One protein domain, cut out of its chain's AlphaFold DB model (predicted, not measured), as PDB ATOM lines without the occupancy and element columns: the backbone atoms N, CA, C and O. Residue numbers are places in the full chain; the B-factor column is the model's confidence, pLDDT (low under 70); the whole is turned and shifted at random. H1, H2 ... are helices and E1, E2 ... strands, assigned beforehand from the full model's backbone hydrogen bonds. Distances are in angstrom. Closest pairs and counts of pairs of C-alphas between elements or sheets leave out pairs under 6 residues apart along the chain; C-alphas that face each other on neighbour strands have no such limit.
ATOM      1  N   TYR A 222      21.089  53.636   9.551       87.69
ATOM      2  CA  TYR A 222      21.703  53.501   8.228       87.69
ATOM      3  C   TYR A 222      23.224  53.290   8.298       87.69
ATOM      4  O   TYR A 222      23.771  52.571   7.463       87.69
ATOM      5  N   MET A 223      23.906  53.890   9.283       92.69
ATOM      6  CA  MET A 223      25.351  53.738   9.472       92.69
ATOM      7  C   MET A 223      25.674  52.332   9.979       92.69
ATOM      8  O   MET A 223      26.581  51.688   9.452       92.69
ATOM      9  N   VAL A 224      24.893  51.834  10.948       93.06
ATOM     10  CA  VAL A 224      25.019  50.464  11.471       93.06
ATOM     11  C   VAL A 224      24.863  49.452  10.339       93.06
ATOM     12  O   VAL A 224      25.744  48.617  10.124       93.06
ATOM     13  N   ARG A 225      23.785  49.574   9.551       94.94
ATOM     14  CA  ARG A 225      23.545  48.708   8.393       94.94
ATOM     15  C   ARG A 225      24.646  48.819   7.359       94.94
ATOM     16  O   ARG A 225      25.122  47.799   6.882       94.94
ATOM     17  N   PHE A 226      25.090  50.027   7.019       96.88
ATOM     18  CA  PHE A 226      26.176  50.196   6.059       96.88
ATOM     19  C   PHE A 226      27.437  49.437   6.493       96.88
ATOM     20  O   PHE A 226      27.999  48.688   5.694       96.88
ATOM     21  N   LEU A 227      27.842  49.562   7.759       97.69
ATOM     22  CA  LEU A 227      29.018  48.871   8.287       97.69
ATOM     23  C   LEU A 227      28.832  47.348   8.310       97.69
ATOM     24  O   LEU A 227      29.702  46.618   7.835       97.69
ATOM     25  N   LEU A 228      27.697  46.852   8.807       97.81
ATOM     26  CA  LEU A 228      27.455  45.412   8.925       97.81
ATOM     27  C   LEU A 228      27.188  44.737   7.577       97.81
ATOM     28  O   LEU A 228      27.716  43.654   7.326       97.81
ATOM     29  N   HIS A 229      26.443  45.373   6.673       98.12
ATOM     30  CA  HIS A 229      26.180  44.842   5.335       98.12
ATOM     31  C   HIS A 229      27.476  44.736   4.537       98.12
ATOM     32  O   HIS A 229      27.716  43.717   3.904       98.12
ATOM     33  N   ASN A 230      28.356  45.736   4.615       98.12
ATOM     34  CA  ASN A 230      29.653  45.692   3.936       98.12
ATOM     35  C   ASN A 230      30.718  44.884   4.699       98.12
ATOM     36  O   ASN A 230      31.843  44.777   4.225       98.12
ATOM     37  N   THR A 231      30.369  44.278   5.838       97.38
ATOM     38  CA  THR A 231      31.233  43.349   6.579       97.38
ATOM     39  C   THR A 231      30.682  41.923   6.500       97.38
ATOM     40  O   THR A 231      31.159  41.116   5.706       97.38
ATOM     41  N   LEU A 232      29.625  41.612   7.259       97.50
ATOM     42  CA  LEU A 232      28.986  40.292   7.275       97.50
ATOM     43  C   LEU A 232      28.284  39.980   5.949       97.50
ATOM     44  O   LEU A 232      28.369  38.855   5.459       97.50
ATOM     45  N   GLY A 233      27.624  40.973   5.346       97.56
ATOM     46  CA  GLY A 233      26.977  40.800   4.042       97.56
ATOM     47  C   GLY A 233      27.981  40.624   2.904       97.56
ATOM     48  O   GLY A 233      27.760  39.792   2.032       97.56
ATOM     49  N   ALA A 234      29.119  41.321   2.938       97.56
ATOM     50  CA  ALA A 234      30.201  41.138   1.971       97.56
ATOM     51  C   ALA A 234      30.866  39.755   2.104       97.56
ATOM     52  O   ALA A 234      31.058  39.076   1.095       97.56
ATOM     53  N   TRP A 235      31.125  39.293   3.336       97.38
ATOM     54  CA  TRP A 235      31.574  37.920   3.609       97.38
ATOM     55  C   TRP A 235      30.590  36.878   3.051       97.38
ATOM     56  O   TRP A 235      30.992  35.952   2.344       97.38
ATOM     57  N   TRP A 236      29.292  37.054   3.310       97.38
ATOM     58  CA  TRP A 236      28.253  36.149   2.818       97.38
ATOM     59  C   TRP A 236      28.134  36.172   1.291       97.38
ATOM     60  O   TRP A 236      28.128  35.121   0.652       97.38
ATOM     61  N   ALA A 237      28.105  37.360   0.686       96.81
ATOM     62  CA  ALA A 237      28.034  37.520  -0.760       96.81
ATOM     63  C   ALA A 237      29.240  36.883  -1.462       96.81
ATOM     64  O   ALA A 237      29.059  36.224  -2.481       96.81
ATOM     65  N   GLY A 238      30.448  36.984  -0.894       95.00
ATOM     66  CA  GLY A 238      31.624  36.266  -1.396       95.00
ATOM     67  C   GLY A 238      31.389  34.753  -1.488       95.00
ATOM     68  O   GLY A 238      31.665  34.145  -2.522       95.00
ATOM     69  N   LYS A 239      30.779  34.145  -0.460       93.81
ATOM     70  CA  LYS A 239      30.396  32.721  -0.486       93.81
ATOM     71  C   LYS A 239      29.367  32.416  -1.576       93.81
ATOM     72  O   LYS A 239      29.536  31.445  -2.310       93.81
ATOM     73  N   VAL A 240      28.323  33.239  -1.698       94.94
ATOM     74  CA  VAL A 240      27.271  33.058  -2.716       94.94
ATOM     75  C   VAL A 240      27.856  33.135  -4.129       94.94
ATOM     76  O   VAL A 240      27.570  32.277  -4.964       94.94
ATOM     77  N   LEU A 241      28.726  34.112  -4.392       93.88
ATOM     78  CA  LEU A 241      29.365  34.296  -5.698       93.88
ATOM     79  C   LEU A 241      30.394  33.208  -6.011       93.88
ATOM     80  O   LEU A 241      30.524  32.817  -7.169       93.88
ATOM     81  N   ALA A 242      31.093  32.682  -5.004       91.56
ATOM     82  CA  ALA A 242      31.971  31.528  -5.177       91.56
ATOM     83  C   ALA A 242      31.179  30.255  -5.530       91.56
ATOM     84  O   ALA A 242      31.615  29.478  -6.377       91.56
ATOM     85  N   ALA A 243      30.003  30.060  -4.923       92.06
ATOM     86  CA  ALA A 243      29.110  28.944  -5.236       92.06
ATOM     87  C   ALA A 243      28.386  29.115  -6.586       92.06
ATOM     88  O   ALA A 243      28.055  28.124  -7.234       92.06
ATOM     89  N   SER A 244      28.156  30.359  -7.024       91.44
ATOM     90  CA  SER A 244      27.484  30.699  -8.285       91.44
ATOM     91  C   SER A 244      28.285  31.714  -9.120       91.44
ATOM     92  O   SER A 244      27.877  32.873  -9.232       91.44
ATOM     93  N   PRO A 245      29.396  31.314  -9.772       87.62
ATOM     94  CA  PRO A 245      30.265  32.247 -10.505       87.62
ATOM     95  C   PRO A 245      29.569  33.000 -11.646       87.62
ATOM     96  O   PRO A 245      29.927  34.134 -11.963       87.62
ATOM     97  N   THR A 246      28.540  32.398 -12.246       89.75
ATOM     98  CA  THR A 246      27.742  33.017 -13.313       89.75
ATOM     99  C   THR A 246      26.973  34.247 -12.831       89.75
ATOM    100  O   THR A 246      26.777  35.179 -13.613       89.75
ATOM    101  N   LEU A 247      26.580  34.292 -11.552       90.19
ATOM    102  CA  LEU A 247      25.907  35.442 -10.947       90.19
ATOM    103  C   LEU A 247      26.823  36.674 -10.952       90.19
ATOM    104  O   LEU A 247      26.387  37.769 -11.300       90.19
ATOM    105  N   ALA A 248      28.111  36.474 -10.658       87.19
ATOM    106  CA  ALA A 248      29.112  37.537 -10.645       87.19
ATOM    107  C   ALA A 248      29.371  38.150 -12.033       87.19
ATOM    108  O   ALA A 248      29.851  39.273 -12.118       87.19
ATOM    109  N   GLN A 249      29.071  37.438 -13.120       87.38
ATOM    110  CA  GLN A 249      29.283  37.923 -14.492       87.38
ATOM    111  C   GLN A 249      28.011  38.531 -15.093       87.38
ATOM    112  O   GLN A 249      28.062  39.535 -15.799       87.38
ATOM    113  N   ARG A 250      26.856  37.911 -14.817       87.25
ATOM    114  CA  ARG A 250      25.595  38.194 -15.521       87.25
ATOM    115  C   ARG A 250      24.669  39.169 -14.809       87.25
ATOM    116  O   ARG A 250      23.684  39.585 -15.414       87.25
ATOM    117  N   ALA A 251      24.931  39.513 -13.548       88.12
ATOM    118  CA  ALA A 251      24.114  40.498 -12.850       88.12
ATOM    119  C   ALA A 251      24.141  41.846 -13.592       88.12
ATOM    120  O   ALA A 251      25.214  42.384 -13.890       88.12
ATOM    121  N   LEU A 252      22.944  42.355 -13.899       87.75
ATOM    122  CA  LEU A 252      22.731  43.587 -14.663       87.75
ATOM    123  C   LEU A 252      23.274  44.806 -13.911       87.75
ATOM    124  O   LEU A 252      23.964  45.643 -14.489       87.75
ATOM    125  N   ASP A 253      22.990  44.861 -12.613       91.44
ATOM    126  CA  ASP A 253      23.320  45.962 -11.722       91.44
ATOM    127  C   ASP A 253      23.528  45.469 -10.277       91.44
ATOM    128  O   ASP A 253      23.442  44.277  -9.959       91.44
ATOM    129  N   GLU A 254      23.845  46.418  -9.398       93.38
ATOM    130  CA  GLU A 254      24.098  46.170  -7.981       93.38
ATOM    131  C   GLU A 254      22.832  45.748  -7.216       93.38
ATOM    132  O   GLU A 254      22.930  44.963  -6.274       93.38
ATOM    133  N   ASP A 255      21.651  46.239  -7.610       93.81
ATOM    134  CA  ASP A 255      20.379  45.923  -6.948       93.81
ATOM    135  C   ASP A 255      20.010  44.449  -7.160       93.81
ATOM    136  O   ASP A 255      19.711  43.733  -6.200       93.81
ATOM    137  N   ALA A 256      20.115  43.967  -8.402       93.25
ATOM    138  CA  ALA A 256      19.911  42.565  -8.745       93.25
ATOM    139  C   ALA A 256      20.893  41.656  -7.993       93.25
ATOM    140  O   ALA A 256      20.515  40.589  -7.502       93.25
ATOM    141  N   LEU A 257      22.148  42.093  -7.860       94.19
ATOM    142  CA  LEU A 257      23.172  41.340  -7.145       94.19
ATOM    143  C   LEU A 257      22.940  41.329  -5.628       94.19
ATOM    144  O   LEU A 257      23.086  40.279  -5.002       94.19
ATOM    145  N   ARG A 258      22.526  42.455  -5.030       96.00
ATOM    146  CA  ARG A 258      22.116  42.523  -3.618       96.00
ATOM    147  C   ARG A 258      20.952  41.584  -3.335       96.00
ATOM    148  O   ARG A 258      21.015  40.832  -2.363       96.00
ATOM    149  N   ALA A 259      19.929  41.587  -4.187       94.81
ATOM    150  CA  ALA A 259      18.778  40.701  -4.046       94.81
ATOM    151  C   ALA A 259      19.189  39.222  -4.133       94.81
ATOM    152  O   ALA A 259      18.790  38.425  -3.287       94.81
ATOM    153  N   ALA A 260      20.036  38.861  -5.103       94.75
ATOM    154  CA  ALA A 260      20.494  37.486  -5.294       94.75
ATOM    155  C   ALA A 260      21.431  36.984  -4.179       94.75
ATOM    156  O   ALA A 260      21.418  35.799  -3.851       94.75
ATOM    157  N   CYS A 261      22.240  37.868  -3.590       95.88
ATOM    158  CA  CYS A 261      23.148  37.526  -2.492       95.88
ATOM    159  C   CYS A 261      22.484  37.577  -1.107       95.88
ATOM    160  O   CYS A 261      23.087  37.128  -0.134       95.88
ATOM    161  N   SER A 262      21.276  38.127  -0.977       96.69
ATOM    162  CA  SER A 262      20.599  38.250   0.317       96.69
ATOM    163  C   SER A 262      19.998  36.910   0.771       96.69
ATOM    164  O   SER A 262      19.330  36.241  -0.018       96.69
ATOM    165  N   PRO A 263      20.219  36.479   2.028       95.94
ATOM    166  CA  PRO A 263      19.643  35.239   2.534       95.94
ATOM    167  C   PRO A 263      18.120  35.368   2.725       95.94
ATOM    168  O   PRO A 263      17.604  36.466   2.951       95.94
ATOM    169  N   PRO A 264      17.364  34.257   2.705       92.50
ATOM    170  CA  PRO A 264      15.924  34.299   2.928       92.50
ATOM    171  C   PRO A 264      15.549  34.986   4.251       92.50
ATOM    172  O   PRO A 264      15.966  34.573   5.333       92.50
ATOM    173  N   GLY A 265      14.702  36.013   4.168       89.38
ATOM    174  CA  GLY A 265      14.181  36.731   5.335       89.38
ATOM    175  C   GLY A 265      15.026  37.913   5.820       89.38
ATOM    176  O   GLY A 265      14.623  38.547   6.793       89.38
ATOM    177  N   TYR A 266      16.131  38.251   5.149       95.62
ATOM    178  CA  TYR A 266      16.929  39.444   5.442       95.62
ATOM    179  C   TYR A 266      17.466  40.069   4.148       95.62
ATOM    180  O   TYR A 266      17.834  39.341   3.235       95.62
ATOM    181  N   SER A 267      17.517  41.401   4.058       95.56
ATOM    182  CA  SER A 267      17.986  42.108   2.858       95.56
ATOM    183  C   SER A 267      19.234  42.929   3.149       95.56
ATOM    184  O   SER A 267      19.241  43.764   4.054       95.56
ATOM    185  N   PHE A 268      20.282  42.742   2.348       96.75
ATOM    186  CA  PHE A 268      21.505  43.535   2.445       96.75
ATOM    187  C   PHE A 268      21.418  44.843   1.640       96.75
ATOM    188  O   PHE A 268      22.267  45.121   0.799       96.75
ATOM    189  N   ASP A 269      20.442  45.702   1.936       94.38
ATOM    190  CA  ASP A 269      20.140  46.916   1.147       94.38
ATOM    191  C   ASP A 269      21.330  47.882   0.971       94.38
ATOM    192  O   ASP A 269      21.478  48.511  -0.071       94.38
ATOM    193  N   MET A 270      22.205  47.973   1.977       95.88
ATOM    194  CA  MET A 270      23.400  48.832   1.973       95.88
ATOM    195  C   MET A 270      24.693  48.146   1.482       95.88
ATOM    196  O   MET A 270      25.755  48.773   1.525       95.88
ATOM    197  N   LEU A 271      24.652  46.874   1.064       97.69
ATOM    198  CA  LEU A 271      25.836  46.150   0.577       97.69
ATOM    199  C   LEU A 271      26.272  46.684  -0.789       97.69
ATOM    200  O   LEU A 271      25.482  46.740  -1.725       97.69
ATOM    201  N   ARG A 272      27.550  47.042  -0.909       97.69
ATOM    202  CA  ARG A 272      28.127  47.599  -2.129       97.69
ATOM    203  C   ARG A 272      28.924  46.555  -2.892       97.69
ATOM    204  O   ARG A 272      29.699  45.791  -2.310       97.69
ATOM    205  N   PHE A 273      28.804  46.598  -4.212       96.44
ATOM    206  CA  PHE A 273      29.620  45.812  -5.129       96.44
ATOM    207  C   PHE A 273      30.416  46.730  -6.053       96.44
ATOM    208  O   PHE A 273      30.030  47.866  -6.317       96.44
ATOM    209  N   VAL A 274      31.534  46.220  -6.550       94.00
ATOM    210  CA  VAL A 274      32.309  46.833  -7.631       94.00
ATOM    211  C   VAL A 274      32.423  45.834  -8.770       94.00
ATOM    212  O   VAL A 274      32.510  44.627  -8.530       94.00
ATOM    213  N   LYS A 275      32.401  46.336 -10.004       90.25
ATOM    214  CA  LYS A 275      32.640  45.531 -11.199       90.25
ATOM    215  C   LYS A 275      34.083  45.743 -11.627       90.25
ATOM    216  O   LYS A 275      34.440  46.834 -12.065       90.25
ATOM    217  N   GLU A 276      34.911  44.727 -11.447       84.44
ATOM    218  CA  GLU A 276      36.267  44.729 -11.985       84.44
ATOM    219  C   GLU A 276      36.206  44.405 -13.468       84.44
ATOM    220  O   GLU A 276      35.475  43.504 -13.874       84.44
ATOM    221  N   VAL A 277      36.940  45.165 -14.272       78.81
ATOM    222  CA  VAL A 277      37.012  44.975 -15.719       78.81
ATOM    223  C   VAL A 277      38.396  44.422 -16.030       78.81
ATOM    224  O   VAL A 277      39.357  45.185 -16.098       78.81
ATOM    225  N   ASP A 278      38.484  43.104 -16.202       62.47
ATOM    226  CA  ASP A 278      39.678  42.426 -16.713       62.47
ATOM    227  C   ASP A 278      39.396  41.969 -18.155       62.47
ATOM    228  O   ASP A 278      38.881  40.879 -18.398       62.47
ATOM    229  N   GLY A 279      39.707  42.826 -19.132       65.00
ATOM    230  CA  GLY A 279      39.403  42.577 -20.548       65.00
ATOM    231  C   GLY A 279      37.932  42.837 -20.906       65.00
ATOM    232  O   GLY A 279      37.345  43.799 -20.417       65.00
ATOM    233  N   ASP A 280      37.346  41.999 -21.769       57.72
ATOM    234  CA  ASP A 280      35.959  42.155 -22.252       57.72
ATOM    235  C   ASP A 280      34.888  41.647 -21.260       57.72
ATOM    236  O   ASP A 280      33.704  41.937 -21.439       57.72
ATOM    237  N   ASP A 281      35.276  40.936 -20.192       67.56
ATOM    238  CA  ASP A 281      34.353  40.351 -19.208       67.56
ATOM    239  C   ASP A 281      34.527  40.989 -17.822       67.56
ATOM    240  O   ASP A 281      35.486  40.735 -17.092       67.56
ATOM    241  N   GLY A 282      33.562  41.825 -17.432       79.00
ATOM    242  CA  GLY A 282      33.555  42.446 -16.108       79.00
ATOM    243  C   GLY A 282      32.942  41.540 -15.036       79.00
ATOM    244  O   GLY A 282      31.807  41.082 -15.193       79.00
ATOM    245  N   ARG A 283      33.641  41.336 -13.912       89.25
ATOM    246  CA  ARG A 283      33.200  40.498 -12.784       89.25
ATOM    247  C   ARG A 283      32.845  41.346 -11.565       89.25
ATOM    248  O   ARG A 283      33.628  42.176 -11.110       89.25
ATOM    249  N   TRP A 284      31.669  41.103 -11.002       92.62
ATOM    250  CA  TRP A 284      31.247  41.705  -9.744       92.62
ATOM    251  C   TRP A 284      31.916  41.045  -8.541       92.62
ATOM    252  O   TRP A 284      32.009  39.818  -8.458       92.62
ATOM    253  N   ARG A 285      32.293  41.866  -7.560       93.62
ATOM    254  CA  ARG A 285      32.701  41.420  -6.224       93.62
ATOM    255  C   ARG A 285      32.256  42.407  -5.142       93.62
ATOM    256  O   ARG A 285      32.027  43.580  -5.458       93.62
ATOM    257  N   PRO A 286      32.144  41.982  -3.872       96.25
ATOM    258  CA  PRO A 286      31.878  42.906  -2.776       96.25
ATOM    259  C   PRO A 286      32.952  43.999  -2.716       96.25
ATOM    260  O   PRO A 286      34.152  43.719  -2.808       96.25
ATOM    261  N   ALA A 287      32.528  45.253  -2.552       95.81
ATOM    262  CA  ALA A 287      33.429  46.406  -2.563       95.81
ATOM    263  C   ALA A 287      34.462  46.340  -1.425       95.81
ATOM    264  O   ALA A 287      35.636  46.643  -1.632       95.81
TER     265      ALA A 287
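This is residues 222 to 287 of the 422 residues of an uncharacterized protein of Mesorhizobium sp. M7A.F.Ca.US.001.01.1.1 (UniProt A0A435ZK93). A long, kinked helix, H1, and a hairpin of two strands, E1 and E2, are joined by two short helices, H2 and H3; E2 lies between E1 and the helices H1 and H2. H3 packs on H1, and a long link from H3 leads to the hairpin. The printed part has 66 residues, with three named helices and two named strands in the order H1, H2, H3, E1, E2; the sheet, E1 - E2, is antiparallel and the class is mixed, helices and strands. It is compact, with a radius of gyration of the C-alphas of 11.4 A, and elongated, spanning 36 by 22 by 18 A.

H1, residues 222 to 243, begins at C-alpha 222 (21.703, 53.501, 8.228), is 29.0 A long and has a kink of 36 degrees near residue 233. H2 is residues 245 to 250 and H3 residues 254 to 261. E1, residues 273 to 278, is 15.7 A long; E2, residues 281 to 286, is 16.8 A long and ends at C-alpha 286 (31.878, 42.906, -2.776).

H1 touches H3 with residues 236 to 241 alone, closest at the C-alphas of Ala 237 and Cys 261, 5.2 A, at a steep tilt of 65 degrees, the same way. The closest C-alphas of H1 and E2 are those of Ala 234 and Pro 286, 5.3 A; those of H2 and E2 are Ala 248 and Trp 284, 4.8 A. H2 and H3 are close but not clearly touching, with the C-alphas of Leu 247 and Leu 257 closest at 7.5 A. H1 and E1 are apart. In the hairpin E1 and E2, N 276 and O 283 are within hydrogen-bond range at 2.9 A. Every O i to N i+4 pair is within range in H3, 17 of 18 in H1 and 1 of 2 in H2.

The two C-alphas farthest apart, of Gly 265 and Gly 279, are 36.6 A apart. The printed part has no cut. The link H3 to E1, 11 residues, is long. Residues 278 to 281 have pLDDT under 70.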